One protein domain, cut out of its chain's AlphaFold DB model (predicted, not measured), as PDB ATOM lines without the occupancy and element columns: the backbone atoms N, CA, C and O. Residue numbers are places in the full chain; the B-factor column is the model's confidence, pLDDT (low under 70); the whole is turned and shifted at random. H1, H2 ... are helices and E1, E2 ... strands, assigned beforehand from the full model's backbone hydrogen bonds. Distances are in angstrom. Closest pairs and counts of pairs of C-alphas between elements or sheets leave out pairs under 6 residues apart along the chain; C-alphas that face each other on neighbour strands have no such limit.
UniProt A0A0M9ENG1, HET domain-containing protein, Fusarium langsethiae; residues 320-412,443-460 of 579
ATOM      1  N   ALA A 320     -37.790  40.688  15.808       85.75
ATOM      2  CA  ALA A 320     -36.822  40.257  14.803       85.75
ATOM      3  C   ALA A 320     -35.784  39.297  15.399       85.75
ATOM      4  O   ALA A 320     -35.564  38.229  14.835       85.75
ATOM      5  N   LEU A 321     -35.227  39.610  16.573       85.88
ATOM      6  CA  LEU A 321     -34.302  38.713  17.270       85.88
ATOM      7  C   LEU A 321     -34.967  37.377  17.630       85.88
ATOM      8  O   LEU A 321     -34.371  36.318  17.450       85.88
ATOM      9  N   GLU A 322     -36.227  37.407  18.070       89.38
ATOM     10  CA  GLU A 322     -36.978  36.194  18.403       89.38
ATOM     11  C   GLU A 322     -37.150  35.276  17.185       89.38
ATOM     12  O   GLU A 322     -36.956  34.063  17.290       89.38
ATOM     13  N   ARG A 323     -37.492  35.839  16.018       88.62
ATOM     14  CA  ARG A 323     -37.595  35.062  14.775       88.62
ATOM     15  C   ARG A 323     -36.243  34.512  14.339       88.62
ATOM     16  O   ARG A 323     -36.178  33.340  13.977       88.62
ATOM     17  N   ALA A 324     -35.181  35.312  14.436       86.50
ATOM     18  CA  ALA A 324     -33.828  34.876  14.114       86.50
ATOM     19  C   ALA A 324     -33.393  33.692  14.993       86.50
ATOM     20  O   ALA A 324     -32.944  32.670  14.479       86.50
ATOM     21  N   ILE A 325     -33.605  33.784  16.311       88.31
ATOM     22  CA  ILE A 325     -33.303  32.706  17.260       88.31
ATOM     23  C   ILE A 325     -34.114  31.448  16.941       88.31
ATOM     24  O   ILE A 325     -33.532  30.372  16.832       88.31
ATOM     25  N   LYS A 326     -35.433  31.565  16.732       87.94
ATOM     26  CA  LYS A 326     -36.283  30.412  16.378       87.94
ATOM     27  C   LYS A 326     -35.862  29.766  15.061       87.94
ATOM     28  O   LYS A 326     -35.912  28.542  14.941       87.94
ATOM     29  N   HIS A 327     -35.452  30.572  14.082       84.94
ATOM     30  CA  HIS A 327     -34.941  30.077  12.811       84.94
ATOM     31  C   HIS A 327     -33.652  29.274  13.015       84.94
ATOM     32  O   HIS A 327     -33.548  28.161  12.506       84.94
ATOM     33  N   LEU A 328     -32.698  29.790  13.795       84.94
ATOM     34  CA  LEU A 328     -31.459  29.072  14.101       84.94
ATOM     35  C   LEU A 328     -31.729  27.774  14.881       84.94
ATOM     36  O   LEU A 328     -31.224  26.723  14.501       84.94
ATOM     37  N   ASP A 329     -32.572  27.827  15.911       85.56
ATOM     38  CA  ASP A 329     -32.907  26.671  16.754       85.56
ATOM     39  C   ASP A 329     -33.610  25.553  15.962       85.56
ATOM     40  O   ASP A 329     -33.335  24.371  16.151       85.56
ATOM     41  N   SER A 330     -34.467  25.919  15.001       84.00
ATOM     42  CA  SER A 330     -35.194  24.945  14.171       84.00
ATOM     43  C   SER A 330     -34.326  24.295  13.089       84.00
ATOM     44  O   SER A 330     -34.636  23.191  12.643       84.00
ATOM     45  N   ASN A 331     -33.273  24.979  12.629       79.19
ATOM     46  CA  ASN A 331     -32.459  24.532  11.494       79.19
ATOM     47  C   ASN A 331     -31.119  23.906  11.903       79.19
ATOM     48  O   ASN A 331     -30.532  23.172  11.105       79.19
ATOM     49  N   PHE A 332     -30.637  24.149  13.127       76.06
ATOM     50  CA  PHE A 332     -29.343  23.649  13.594       76.06
ATOM     51  C   PHE A 332     -29.478  22.864  14.899       76.06
ATOM     52  O   PHE A 332     -29.979  23.394  15.888       76.06
ATOM     53  N   PRO A 333     -28.977  21.615  14.964       71.75
ATOM     54  CA  PRO A 333     -28.925  20.897  16.227       71.75
ATOM     55  C   PRO A 333     -27.968  21.584  17.208       71.75
ATOM     56  O   PRO A 333     -26.941  22.139  16.806       71.75
ATOM     57  N   ALA A 334     -28.278  21.485  18.504       65.75
ATOM     58  CA  ALA A 334     -27.571  22.165  19.593       65.75
ATOM     59  C   ALA A 334     -26.047  21.912  19.644       65.75
ATOM     60  O   ALA A 334     -25.323  22.770  20.146       65.75
ATOM     61  N   ASP A 335     -25.576  20.786  19.090       62.75
ATOM     62  CA  ASP A 335     -24.167  20.358  19.064       62.75
ATOM     63  C   ASP A 335     -23.407  20.754  17.782       62.75
ATOM     64  O   ASP A 335     -22.284  20.292  17.537       62.75
ATOM     65  N   THR A 336     -23.997  21.601  16.932       62.06
ATOM     66  CA  THR A 336     -23.378  22.022  15.667       62.06
ATOM     67  C   THR A 336     -22.243  23.015  15.917       62.06
ATOM     68  O   THR A 336     -22.419  24.222  15.833       62.06
ATOM     69  N   ILE A 337     -21.039  22.502  16.181       55.28
ATOM     70  CA  ILE A 337     -19.795  23.300  16.175       55.28
ATOM     71  C   ILE A 337     -19.417  23.720  14.746       55.28
ATOM     72  O   ILE A 337     -18.629  24.633  14.540       55.28
ATOM     73  N   ILE A 338     -19.972  23.045  13.738       53.00
ATOM     74  CA  ILE A 338     -19.558  23.176  12.346       53.00
ATOM     75  C   ILE A 338     -20.739  23.684  11.516       53.00
ATOM     76  O   ILE A 338     -21.262  22.970  10.660       53.00
ATOM     77  N   ILE A 339     -21.146  24.938  11.726       55.38
ATOM     78  CA  ILE A 339     -21.756  25.700  10.628       55.38
ATOM     79  C   ILE A 339     -20.580  26.065   9.714       55.38
ATOM     80  O   ILE A 339     -19.975  27.120   9.837       55.38
ATOM     81  N   ARG A 340     -20.139  25.117   8.874       48.97
ATOM     82  CA  ARG A 340     -19.026  25.330   7.927       48.97
ATOM     83  C   ARG A 340     -19.305  26.590   7.106       48.97
ATOM     84  O   ARG A 340     -20.438  26.769   6.683       48.97
ATOM     85  N   ALA A 341     -18.282  27.367   6.758       44.16
ATOM     86  CA  ALA A 341     -18.389  28.548   5.886       44.16
ATOM     87  C   ALA A 341     -19.172  28.311   4.564       44.16
ATOM     88  O   ALA A 341     -19.828  29.207   4.045       44.16
ATOM     89  N   ALA A 342     -19.193  27.077   4.036       41.25
ATOM     90  CA  ALA A 342     -20.029  26.705   2.882       41.25
ATOM     91  C   ALA A 342     -21.535  26.540   3.210       41.25
ATOM     92  O   ALA A 342     -22.378  26.693   2.333       41.25
ATOM     93  N   ALA A 343     -21.875  26.236   4.466       49.41
ATOM     94  CA  ALA A 343     -23.228  26.226   5.027       49.41
ATOM     95  C   ALA A 343     -23.619  27.567   5.687       49.41
ATOM     96  O   ALA A 343     -24.798  27.781   5.937       49.41
ATOM     97  N   ALA A 344     -22.670  28.485   5.910       47.12
ATOM     98  CA  ALA A 344     -22.928  29.858   6.354       47.12
ATOM     99  C   ALA A 344     -23.718  30.675   5.315       47.12
ATOM    100  O   ALA A 344     -24.662  31.377   5.671       47.12
ATOM    101  N   GLN A 345     -23.388  30.527   4.020       47.66
ATOM    102  CA  GLN A 345     -24.120  31.188   2.929       47.66
ATOM    103  C   GLN A 345     -25.642  30.931   2.965       47.66
ATOM    104  O   GLN A 345     -26.390  31.899   2.860       47.66
ATOM    105  N   PRO A 346     -26.151  29.696   3.152       53.62
ATOM    106  CA  PRO A 346     -27.592  29.484   3.257       53.62
ATOM    107  C   PRO A 346     -28.241  29.985   4.558       53.62
ATOM    108  O   PRO A 346     -29.459  30.128   4.546       53.62
ATOM    109  N   VAL A 347     -27.505  30.271   5.645       58.12
ATOM    110  CA  VAL A 347     -28.110  30.788   6.896       58.12
ATOM    111  C   VAL A 347     -28.476  32.261   6.752       58.12
ATOM    112  O   VAL A 347     -29.621  32.642   6.973       58.12
ATOM    113  N   CYS A 348     -27.525  33.087   6.310       56.25
ATOM    114  CA  CYS A 348     -27.733  34.530   6.164       56.25
ATOM    115  C   CYS A 348     -28.744  34.859   5.057       56.25
ATOM    116  O   CYS A 348     -29.506  35.809   5.191       56.25
ATOM    117  N   CYS A 349     -28.800  34.052   3.991       57.09
ATOM    118  CA  CYS A 349     -29.769  34.221   2.903       57.09
ATOM    119  C   CYS A 349     -31.218  33.880   3.297       57.09
ATOM    120  O   CYS A 349     -32.135  34.189   2.539       57.09
ATOM    121  N   GLN A 350     -31.433  33.217   4.439       67.88
ATOM    122  CA  GLN A 350     -32.765  32.865   4.947       67.88
ATOM    123  C   GLN A 350     -33.267  33.817   6.037       67.88
ATOM    124  O   GLN A 350     -34.440  33.755   6.403       67.88
ATOM    125  N   LEU A 351     -32.397  34.696   6.537       74.06
ATOM    126  CA  LEU A 351     -32.752  35.736   7.489       74.06
ATOM    127  C   LEU A 351     -33.057  37.036   6.741       74.06
ATOM    128  O   LEU A 351     -32.361  37.431   5.806       74.06
ATOM    129  N   SER A 352     -34.100  37.735   7.174       76.50
ATOM    130  CA  SER A 352     -34.366  39.100   6.725       76.50
ATOM    131  C   SER A 352     -33.274  40.063   7.218       76.50
ATOM    132  O   SER A 352     -32.647  39.814   8.253       76.50
ATOM    133  N   PRO A 353     -33.077  41.223   6.562       72.62
ATOM    134  CA  PRO A 353     -32.128  42.237   7.032       72.62
ATOM    135  C   PRO A 353     -32.345  42.652   8.496       72.62
ATOM    136  O   PRO A 353     -31.381  42.848   9.235       72.62
ATOM    137  N   ALA A 354     -33.604  42.723   8.940       73.44
ATOM    138  CA  ALA A 354     -33.951  43.036  10.325       73.44
ATOM    139  C   ALA A 354     -33.528  41.928  11.309       73.44
ATOM    140  O   ALA A 354     -33.053  42.228  12.400       73.44
ATOM    141  N   GLU A 355     -33.671  40.654  10.932       80.88
ATOM    142  CA  GLU A 355     -33.225  39.509  11.740       80.88
ATOM    143  C   GLU A 355     -31.700  39.460  11.854       80.88
ATOM    144  O   GLU A 355     -31.179  39.288  12.957       80.88
ATOM    145  N   CYS A 356     -30.987  39.701  10.749       74.75
ATOM    146  CA  CYS A 356     -29.534  39.850  10.758       74.75
ATOM    147  C   CYS A 356     -29.102  40.998  11.678       74.75
ATOM    148  O   CYS A 356     -28.295  40.781  12.578       74.75
ATOM    149  N   SER A 357     -29.672  42.198  11.507       74.38
ATOM    150  CA  SER A 357     -29.348  43.368  12.339       74.38
ATOM    151  C   SER A 357     -29.584  43.098  13.826       74.38
ATOM    152  O   SER A 357     -28.738  43.413  14.655       74.38
ATOM    153  N   SER A 358     -30.696  42.451  14.176       81.12
ATOM    154  CA  SER A 358     -30.984  42.088  15.563       81.12
ATOM    155  C   SER A 358     -30.022  41.040  16.142       81.12
ATOM    156  O   SER A 358     -29.705  41.105  17.329       81.12
ATOM    157  N   LEU A 359     -29.515  40.094  15.341       79.38
ATOM    158  CA  LEU A 359     -28.436  39.197  15.780       79.38
ATOM    159  C   LEU A 359     -27.130  39.966  16.026       79.38
ATOM    160  O   LEU A 359     -26.461  39.711  17.024       79.38
ATOM    161  N   PHE A 360     -26.793  40.938  15.172       74.12
ATOM    162  CA  PHE A 360     -25.641  41.819  15.397       74.12
ATOM    163  C   PHE A 360     -25.787  42.651  16.680       74.12
ATOM    164  O   PHE A 360     -24.829  42.780  17.439       74.12
ATOM    165  N   GLU A 361     -26.979  43.167  16.978       76.38
ATOM    166  CA  GLU A 361     -27.251  43.865  18.241       76.38
ATOM    167  C   GLU A 361     -27.068  42.939  19.454       76.38
ATOM    168  O   GLU A 361     -26.431  43.323  20.435       76.38
ATOM    169  N   ALA A 362     -27.549  41.692  19.370       81.62
ATOM    170  CA  ALA A 362     -27.332  40.687  20.412       81.62
ATOM    171  C   ALA A 362     -25.837  40.380  20.629       81.62
ATOM    172  O   ALA A 362     -25.417  40.081  21.747       81.62
ATOM    173  N   CYS A 363     -25.022  40.502  19.583       74.69
ATOM    174  CA  CYS A 363     -23.565  40.384  19.648       74.69
ATOM    175  C   CYS A 363     -22.879  41.588  20.287       74.69
ATOM    176  O   CYS A 363     -21.879  41.437  20.985       74.69
ATOM    177  N   GLY A 364     -23.435  42.781  20.104       72.44
ATOM    178  CA  GLY A 364     -22.985  43.985  20.796       72.44
ATOM    179  C   GLY A 364     -23.359  44.020  22.281       72.44
ATOM    180  O   GLY A 364     -23.017  44.982  22.968       72.44
ATOM    181  N   ALA A 365     -24.070  43.011  22.802       80.62
ATOM    182  CA  ALA A 365     -24.521  43.012  24.185       80.62
ATOM    183  C   ALA A 365     -23.345  43.067  25.173       80.62
ATOM    184  O   ALA A 365     -22.384  42.297  25.104       80.62
ATOM    185  N   SER A 366     -23.468  43.941  26.171       82.75
ATOM    186  CA  SER A 366     -22.438  44.184  27.189       82.75
ATOM    187  C   SER A 366     -22.087  42.959  28.035       82.75
ATOM    188  O   SER A 366     -21.039  42.934  28.670       82.75
ATOM    189  N   ILE A 367     -22.922  41.916  28.039       86.75
ATOM    190  CA  ILE A 367     -22.609  40.656  28.721       86.75
ATOM    191  C   ILE A 367     -21.316  40.039  28.183       86.75
ATOM    192  O   ILE A 367     -20.507  39.521  28.949       86.75
ATOM    193  N   TRP A 368     -21.070  40.149  26.877       85.25
ATOM    194  CA  TRP A 368     -19.930  39.506  26.237       85.25
ATOM    195  C   TRP A 368     -18.609  40.184  26.585       85.25
ATOM    196  O   TRP A 368     -17.564  39.530  26.623       85.25
ATOM    197  N   THR A 369     -18.629  41.478  26.905       85.25
ATOM    198  CA  THR A 369     -17.415  42.185  27.321       85.25
ATOM    199  C   THR A 369     -16.985  41.780  28.727       85.25
ATOM    200  O   THR A 369     -15.801  41.870  29.033       85.25
ATOM    201  N   ARG A 370     -17.888  41.264  29.570       88.44
ATOM    202  CA  ARG A 370     -17.580  40.895  30.958       88.44
ATOM    203  C   ARG A 370     -16.591  39.736  31.039       88.44
ATOM    204  O   ARG A 370     -16.727  38.716  30.357       88.44
ATOM    205  N   ARG A 371     -15.628  39.870  31.950       90.94
ATOM    206  CA  ARG A 371     -14.624  38.840  32.228       90.94
ATOM    207  C   ARG A 371     -15.210  37.613  32.929       90.94
ATOM    208  O   ARG A 371     -14.952  36.497  32.493       90.94
ATOM    209  N   TRP A 372     -16.065  37.810  33.934       92.25
ATOM    210  CA  TRP A 372     -16.726  36.717  34.667       92.25
ATOM    211  C   TRP A 372     -17.466  35.732  33.764       92.25
ATOM    212  O   TRP A 372     -17.336  34.520  33.926       92.25
ATOM    213  N   VAL A 373     -18.115  36.247  32.718       91.56
ATOM    214  CA  VAL A 373     -18.880  35.443  31.757       91.56
ATOM    215  C   VAL A 373     -18.026  34.358  31.097       91.56
ATOM    216  O   VAL A 373     -18.564  33.329  30.702       91.56
ATOM    217  N   LYS A 374     -16.693  34.514  31.007       90.31
ATOM    218  CA  LYS A 374     -15.813  33.496  30.406       90.31
ATOM    219  C   LYS A 374     -15.866  32.184  31.179       90.31
ATOM    220  O   LYS A 374     -16.141  31.145  30.586       90.31
ATOM    221  N   GLN A 375     -15.696  32.223  32.496       90.31
ATOM    222  CA  GLN A 375     -15.816  31.025  33.322       90.31
ATOM    223  C   GLN A 375     -17.232  30.435  33.268       90.31
ATOM    224  O   GLN A 375     -17.393  29.216  33.207       90.31
ATOM    225  N   GLU A 376     -18.244  31.297  33.223       93.50
ATOM    226  CA  GLU A 376     -19.659  30.916  33.238       93.50
ATOM    227  C   GLU A 376     -20.107  30.182  31.967       93.50
ATOM    228  O   GLU A 376     -21.032  29.381  32.033       93.50
ATOM    229  N   ILE A 377     -19.449  30.405  30.823       91.19
ATOM    230  CA  ILE A 377     -19.784  29.747  29.543       91.19
ATOM    231  C   ILE A 377     -18.777  28.669  29.117       91.19
ATOM    232  O   ILE A 377     -19.081  27.838  28.259       91.19
ATOM    233  N   MET A 378     -17.562  28.691  29.671       89.50
ATOM    234  CA  MET A 378     -16.508  27.724  29.341       89.50
ATOM    235  C   MET A 378     -16.596  26.473  30.224       89.50
ATOM    236  O   MET A 378     -16.400  25.355  29.747       89.50
ATOM    237  N   LEU A 379     -16.898  26.622  31.515       90.00
ATOM    238  CA  LEU A 379     -16.907  25.485  32.440       90.00
ATOM    239  C   LEU A 379     -18.089  24.520  32.297       90.00
ATOM    240  O   LEU A 379     -17.822  23.311  32.337       90.00
ATOM    241  N   PRO A 380     -19.343  24.983  32.145       91.75
ATOM    242  CA  PRO A 380     -20.494  24.089  32.164       91.75
ATOM    243  C   PRO A 380     -20.526  23.143  30.965       91.75
ATOM    244  O   PRO A 380     -19.968  23.425  29.905       91.75
ATOM    245  N   GLU A 381     -21.233  22.025  31.122       86.81
ATOM    246  CA  GLU A 381     -21.507  21.102  30.014       86.81
ATOM    247  C   GLU A 381     -22.594  21.642  29.074       86.81
ATOM    248  O   GLU A 381     -22.502  21.479  27.859       86.81
ATOM    249  N   LYS A 382     -23.610  22.319  29.628       91.12
ATOM    250  CA  LYS A 382     -24.765  22.812  28.875       91.12
ATOM    251  C   LYS A 382     -25.021  24.288  29.148       91.12
ATOM    252  O   LYS A 382     -25.300  24.679  30.281       91.12
ATOM    253  N   VAL A 383     -24.999  25.085  28.083       93.19
ATOM    254  CA  VAL A 383     -25.237  26.530  28.133       93.19
ATOM    255  C   VAL A 383     -26.265  26.920  27.073       93.19
ATOM    256  O   VAL A 383     -26.106  26.595  25.893       93.19
ATOM    257  N   ILE A 384     -27.323  27.615  27.491       93.31
ATOM    258  CA  ILE A 384     -28.382  28.106  26.603       93.31
ATOM    259  C   ILE A 384     -28.473  29.625  26.730       93.31
ATOM    260  O   ILE A 384     -28.530  30.175  27.825       93.31
ATOM    261  N   LEU A 385     -28.509  30.300  25.591       92.88
ATOM    262  CA  LEU A 385     -28.806  31.714  25.473       92.88
ATOM    263  C   LEU A 385     -30.318  31.922  25.551       92.88
ATOM    264  O   LEU A 385     -31.051  31.320  24.771       92.88
ATOM    265  N   PHE A 386     -30.782  32.774  26.456       92.12
ATOM    266  CA  PHE A 386     -32.172  33.212  26.544       92.12
ATOM    267  C   PHE A 386     -32.271  34.696  26.187       92.12
ATOM    268  O   PHE A 386     -31.505  35.528  26.682       92.12
ATOM    269  N   CYS A 387     -33.259  35.033  25.362       88.00
ATOM    270  CA  CYS A 387     -33.632  36.407  25.057       88.00
ATOM    271  C   CYS A 387     -35.158  36.506  24.972       88.00
ATOM    272  O   CYS A 387     -35.791  35.947  24.072       88.00
ATOM    273  N   GLY A 388     -35.774  37.184  25.940       86.69
ATOM    274  CA  GLY A 388     -37.219  37.128  26.140       86.69
ATOM    275  C   GLY A 388     -37.689  35.680  26.293       86.69
ATOM    276  O   GLY A 388     -37.238  34.978  27.190       86.69
ATOM    277  N   GLN A 389     -38.575  35.236  25.401       87.62
ATOM    278  CA  GLN A 389     -39.103  33.864  25.379       87.62
ATOM    279  C   GLN A 389     -38.337  32.927  24.436       87.62
ATOM    280  O   GLN A 389     -38.635  31.734  24.369       87.62
ATOM    281  N   ALA A 390     -37.392  33.469  23.665       90.06
ATOM    282  CA  ALA A 390     -36.604  32.717  22.707       90.06
ATOM    283  C   ALA A 390     -35.362  32.136  23.388       90.06
ATOM    284  O   ALA A 390     -34.746  32.787  24.236       90.06
ATOM    285  N   SER A 391     -34.971  30.931  22.981       92.00
ATOM    286  CA  SER A 391     -33.779  30.262  23.495       92.00
ATOM    287  C   SER A 391     -32.962  29.629  22.376       92.00
ATOM    288  O   SER A 391     -33.540  29.144  21.409       92.00
ATOM    289  N   LEU A 392     -31.637  29.601  22.527       91.00
ATOM    290  CA  LEU A 392     -30.712  28.985  21.573       91.00
ATOM    291  C   LEU A 392     -29.526  28.344  22.297       91.00
ATOM    292  O   LEU A 392     -29.000  28.922  23.247       91.00
ATOM    293  N   SER A 393     -29.043  27.188  21.836       89.81
ATOM    294  CA  SER A 393     -27.749  26.659  22.302       89.81
ATOM    295  C   SER A 393     -26.634  27.683  22.062       89.81
ATOM    296  O   SER A 393     -26.523  28.229  20.961       89.81
ATOM    297  N   ILE A 394     -25.766  27.914  23.057       87.31
ATOM    298  CA  ILE A 394     -24.665  28.877  22.894       87.31
ATOM    299  C   ILE A 394     -23.718  28.476  21.753       87.31
ATOM    300  O   ILE A 394     -23.168  29.336  21.072       87.31
ATOM    301  N   SER A 395     -23.550  27.172  21.507       80.62
ATOM    302  CA  SER A 395     -22.697  26.675  20.424       80.62
ATOM    303  C   SER A 395     -23.269  27.026  19.054       80.62
ATOM    304  O   SER A 395     -22.515  27.426  18.173       80.62
ATOM    305  N   VAL A 396     -24.596  26.948  18.895       83.56
ATOM    306  CA  VAL A 396     -25.279  27.368  17.661       83.56
ATOM    307  C   VAL A 396     -25.179  28.879  17.492       83.56
ATOM    308  O   VAL A 396     -24.888  29.340  16.392       83.56
ATOM    309  N   PHE A 397     -25.345  29.649  18.573       85.19
ATOM    310  CA  PHE A 397     -25.152  31.100  18.538       85.19
ATOM    311  C   PHE A 397     -23.738  31.466  18.061       85.19
ATOM    312  O   PHE A 397     -23.593  32.211  17.097       85.19
ATOM    313  N   PHE A 398     -22.691  30.890  18.661       80.56
ATOM    314  CA  PHE A 398     -21.307  31.163  18.261       80.56
ATOM    315  C   PHE A 398     -20.987  30.709  16.839       80.56
ATOM    316  O   PHE A 398     -20.329  31.451  16.115       80.56
ATOM    317  N   ALA A 399     -21.483  29.547  16.411       76.00
ATOM    318  CA  ALA A 399     -21.300  29.085  15.039       76.00
ATOM    319  C   ALA A 399     -22.025  29.990  14.023       76.00
ATOM    320  O   ALA A 399     -21.493  30.259  12.948       76.00
ATOM    321  N   ALA A 400     -23.212  30.504  14.365       77.25
ATOM    322  CA  ALA A 400     -23.934  31.459  13.526       77.25
ATOM    323  C   ALA A 400     -23.190  32.801  13.431       77.25
ATOM    324  O   ALA A 400     -23.198  33.433  12.377       77.25
ATOM    325  N   MET A 401     -22.507  33.216  14.500       75.38
ATOM    326  CA  MET A 401     -21.687  34.428  14.482       75.38
ATOM    327  C   MET A 401     -20.417  34.280  13.657       75.38
ATOM    328  O   MET A 401     -20.103  35.179  12.883       75.38
ATOM    329  N   ASP A 402     -19.731  33.145  13.766       71.75
ATOM    330  CA  ASP A 402     -18.590  32.799  12.909       71.75
ATOM    331  C   ASP A 402     -18.982  32.874  11.419       71.75
ATOM    332  O   ASP A 402     -18.346  33.556  10.617       71.75
ATOM    333  N   ALA A 403     -20.138  32.295  11.082       71.19
ATOM    334  CA  ALA A 403     -20.732  32.330   9.748       71.19
ATOM    335  C   ALA A 403     -21.082  33.749   9.246       71.19
ATOM    336  O   ALA A 403     -20.898  34.050   8.062       71.19
ATOM    337  N   LEU A 404     -21.595  34.627  10.116       69.06
ATOM    338  CA  LEU A 404     -21.934  36.013   9.764       69.06
ATOM    339  C   LEU A 404     -20.690  36.857   9.463       69.06
ATOM    340  O   LEU A 404     -20.737  37.705   8.567       69.06
ATOM    341  N   VAL A 405     -19.581  36.609  10.168       65.00
ATOM    342  CA  VAL A 405     -18.284  37.259   9.906       65.00
ATOM    343  C   VAL A 405     -17.804  36.885   8.512       65.00
ATOM    344  O   VAL A 405     -17.583  37.773   7.691       65.00
ATOM    345  N   ASP A 406     -17.751  35.584   8.215       61.78
ATOM    346  CA  ASP A 406     -17.344  35.075   6.904       61.78
ATOM    347  C   ASP A 406     -18.212  35.651   5.780       61.78
ATOM    348  O   ASP A 406     -17.692  36.017   4.725       61.78
ATOM    349  N   TYR A 407     -19.527  35.789   5.997       58.75
ATOM    350  CA  TYR A 407     -20.434  36.416   5.034       58.75
ATOM    351  C   TYR A 407     -20.097  37.894   4.801       58.75
ATOM    352  O   TYR A 407     -19.974  38.311   3.645       58.75
ATOM    353  N   GLY A 408     -19.912  38.671   5.876       54.84
ATOM    354  CA  GLY A 408     -19.506  40.075   5.808       54.84
ATOM    355  C   GLY A 408     -18.164  40.254   5.098       54.84
ATOM    356  O   GLY A 408     -18.044  41.113   4.227       54.84
ATOM    357  N   THR A 409     -17.183  39.392   5.384       52.38
ATOM    358  CA  THR A 409     -15.874  39.371   4.718       52.38
ATOM    359  C   THR A 409     -15.977  38.960   3.245       52.38
ATOM    360  O   THR A 409     -15.336  39.589   2.404       52.38
ATOM    361  N   LEU A 410     -16.816  37.973   2.893       45.50
ATOM    362  CA  LEU A 410     -17.048  37.563   1.497       45.50
ATOM    363  C   LEU A 410     -17.745  38.652   0.665       45.50
ATOM    364  O   LEU A 410     -17.491  38.751  -0.534       45.50
ATOM    365  N   HIS A 411     -18.640  39.438   1.272       50.53
ATOM    366  CA  HIS A 411     -19.494  40.401   0.558       50.53
ATOM    367  C   HIS A 411     -18.983  41.853   0.630       50.53
ATOM    368  O   HIS A 411     -19.513  42.723  -0.069       50.53
ATOM    369  N   ASN A 412     -17.891  42.117   1.362       42.12
ATOM    370  CA  ASN A 412     -17.232  43.431   1.449       42.12
ATOM    371  C   ASN A 412     -16.418  43.849   0.201       42.12
ATOM    372  O   ASN A 412     -15.543  44.710   0.276       42.12
ATOM    373  N   GLN A 443     -17.873  48.032  13.749       50.94
ATOM    374  CA  GLN A 443     -16.831  47.104  13.311       50.94
ATOM    375  C   GLN A 443     -15.957  46.602  14.481       50.94
ATOM    376  O   GLN A 443     -15.511  45.457  14.478       50.94
ATOM    377  N   ASN A 444     -15.773  47.415  15.529       50.44
ATOM    378  CA  ASN A 444     -14.856  47.102  16.628       50.44
ATOM    379  C   ASN A 444     -15.432  46.096  17.639       50.44
ATOM    380  O   ASN A 444     -14.726  45.182  18.076       50.44
ATOM    381  N   ASN A 445     -16.711  46.239  17.998       52.94
ATOM    382  CA  ASN A 445     -17.368  45.358  18.971       52.94
ATOM    383  C   ASN A 445     -17.587  43.947  18.408       52.94
ATOM    384  O   ASN A 445     -17.432  42.949  19.117       52.94
ATOM    385  N   PHE A 446     -17.882  43.855  17.111       62.66
ATOM    386  CA  PHE A 446     -18.111  42.581  16.441       62.66
ATOM    387  C   PHE A 446     -16.830  41.744  16.314       62.66
ATOM    388  O   PHE A 446     -16.828  40.563  16.662       62.66
ATOM    389  N   ASP A 447     -15.714  42.363  15.921       66.44
ATOM    390  CA  ASP A 447     -14.410  41.696  15.832       66.44
ATOM    391  C   ASP A 447     -13.928  41.177  17.194       66.44
ATOM    392  O   ASP A 447     -13.318  40.107  17.298       66.44
ATOM    393  N   GLN A 448     -14.201  41.932  18.263       67.12
ATOM    394  CA  GLN A 448     -13.914  41.497  19.625       67.12
ATOM    395  C   GLN A 448     -14.738  40.266  20.003       67.12
ATOM    396  O   GLN A 448     -14.161  39.302  20.516       67.12
ATOM    397  N   LEU A 449     -16.049  40.276  19.750       70.06
ATOM    398  CA  LEU A 449     -16.892  39.124  20.046       70.06
ATOM    399  C   LEU A 449     -16.476  37.908  19.220       70.06
ATOM    400  O   LEU A 449     -16.334  36.831  19.782       70.06
ATOM    401  N   HIS A 450     -16.229  38.066  17.921       73.25
ATOM    402  CA  HIS A 450     -15.815  36.960  17.058       73.25
ATOM    403  C   HIS A 450     -14.541  36.277  17.577       73.25
ATOM    404  O   HIS A 450     -14.519  35.056  17.738       73.25
ATOM    405  N   ARG A 451     -13.517  37.055  17.968       75.12
ATOM    406  CA  ARG A 451     -12.316  36.502  18.623       75.12
ATOM    407  C   ARG A 451     -12.649  35.769  19.922       75.12
ATOM    408  O   ARG A 451     -12.084  34.710  20.188       75.12
ATOM    409  N   GLN A 452     -13.567  36.300  20.730       74.56
ATOM    410  CA  GLN A 452     -14.007  35.624  21.952       74.56
ATOM    411  C   GLN A 452     -14.754  34.317  21.658       74.56
ATOM    412  O   GLN A 452     -14.475  33.317  22.314       74.56
ATOM    413  N   CYS A 453     -15.649  34.296  20.669       75.75
ATOM    414  CA  CYS A 453     -16.352  33.098  20.213       75.75
ATOM    415  C   CYS A 453     -15.355  32.036  19.749       75.75
ATOM    416  O   CYS A 453     -15.416  30.900  20.215       75.75
ATOM    417  N   ALA A 454     -14.388  32.419  18.910       75.81
ATOM    418  CA  ALA A 454     -13.327  31.531  18.446       75.81
ATOM    419  C   ALA A 454     -12.514  30.957  19.619       75.81
ATOM    420  O   ALA A 454     -12.286  29.750  19.675       75.81
ATOM    421  N   ASN A 455     -12.153  31.786  20.605       81.00
ATOM    422  CA  ASN A 455     -11.442  31.348  21.810       81.00
ATOM    423  C   ASN A 455     -12.265  30.364  22.662       81.00
ATOM    424  O   ASN A 455     -11.721  29.371  23.148       81.00
ATOM    425  N   VAL A 456     -13.571  30.599  22.830       79.69
ATOM    426  CA  VAL A 456     -14.464  29.703  23.588       79.69
ATOM    427  C   VAL A 456     -14.699  28.388  22.836       79.69
ATOM    428  O   VAL A 456     -14.661  27.317  23.443       79.69
ATOM    429  N   LEU A 457     -14.883  28.430  21.514       76.25
ATOM    430  CA  LEU A 457     -15.002  27.229  20.680       76.25
ATOM    431  C   LEU A 457     -13.699  26.418  20.671       76.25
ATOM    432  O   LEU A 457     -13.741  25.193  20.812       76.25
ATOM    433  N   ALA A 458     -12.543  27.083  20.576       76.94
ATOM    434  CA  ALA A 458     -11.233  26.450  20.691       76.94
ATOM    435  C   ALA A 458     -11.058  25.783  22.062       76.94
ATOM    436  O   ALA A 458     -10.618  24.635  22.130       76.94
ATOM    437  N   PHE A 459     -11.485  26.451  23.138       79.00
ATOM    438  CA  PHE A 459     -11.503  25.874  24.479       79.00
ATOM    439  C   PHE A 459     -12.369  24.610  24.552       79.00
ATOM    440  O   PHE A 459     -11.901  23.580  25.028       79.00
ATOM    441  N   HIS A 460     -13.606  24.645  24.047       77.06
ATOM    442  CA  HIS A 460     -14.497  23.475  24.058       77.06
ATOM    443  C   HIS A 460     -13.947  22.318  23.216       77.06
ATOM    444  O   HIS A 460     -14.019  21.160  23.633       77.06
TER     445      HIS A 460
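AT A GLANCE: This is residues 320 to 412 and 443 to 460 of the 579 residues of the protein "HET domain-containing protein" of Fusarium langsethiae (UniProt A0A0M9ENG1). A small antiparallel hairpin, E1 and E2, leads straight into the long helix H5, near the middle of a rounded cluster of crossed helices. H6 crosses H5, H2 packs across H5, and H1 packs beside the hairpin; H3 lies across H1 and reaches H6, and the short H4 packs on the last residues of H6. The printed part has 111 residues, with six named helices and two named strands in the order H1, H2, H3, H4, E1, E2, H5, H6, and the class is mostly helix. It is compact, with a radius of gyration of the C-alphas of 13.0 A and spans of 34 by 29 by 24 A.

HOW THE PARTS SIT: The hairpin E1, residues 383 to 387, and E2, residues 390 to 393, is antiparallel at 157 degrees; N 385 and O 392 are 2.8 A apart and N 392 and O 385 are 2.9 A apart, within hydrogen-bond range. H1, residues 320 to 331, has 11 pairs of C-alphas within 8 A of E2, the closest being those of Glu 322 and Ala 390, 5.5 A apart. H5, residues 394 to 411, touches H1 about perpendicular at 75 degrees, with the C-alphas of Val 396 and Leu 328 closest at 7.3 A. H5 also touches H6, residues 443 to 460, at a steep tilt of 47 degrees, opposite ways; the closest C-alphas are those of Phe 398 and Cys 453, 5.7 A apart. H2, residues 341 to 348, touches H5 about perpendicular at 86 degrees, closest at the C-alphas of Ala 344 and Ala 403, 4.7 A. H3, residues 353 to 363, touches H1 about perpendicular at 90 degrees, closest at the C-alphas of Ala 320 and Glu 355, 4.8 A, and touches H6 at a steep tilt of 67 degrees, closest at those of Cys 363 and Phe 446, 6.7 A. H4, residues 373 to 378, touches H6 at 38 degrees, only just steep, closest at the C-alphas of Met 378 and Val 456, 6.4 A. H1 and H6 are apart. Each O i to N i+4 pair is within hydrogen-bond range in H1, H3, H4, H5 and H6; in H2 1 of 4 is, beside 2 of 5 O i to N i+3 pairs.

IN THESE COORDINATES: H1 begins at C-alpha 320, (-36.822, 40.257, 14.803), and is 16.7 A long. H3 is 15.4 A and E1 13.3 A long. H5 begins at C-alpha 394, (-24.665, 28.877, 22.894), and is 25.7 A long; H6, 26.1 A long, ends at C-alpha 460, (-14.497, 23.475, 24.058).

THE WHOLE: The two C-alphas farthest apart are those of Glu 381 and Asn 412, 36.5 A. Residues 413 to 442 are not printed, and C-alphas 412 and 443 are 12.4 A apart across this cut. Of the links that are printed whole, none is long. The mean pLDDT of the printed part is 75.0; it is under 70 at residues 334 to 350, 404 to 412 and 443 to 448.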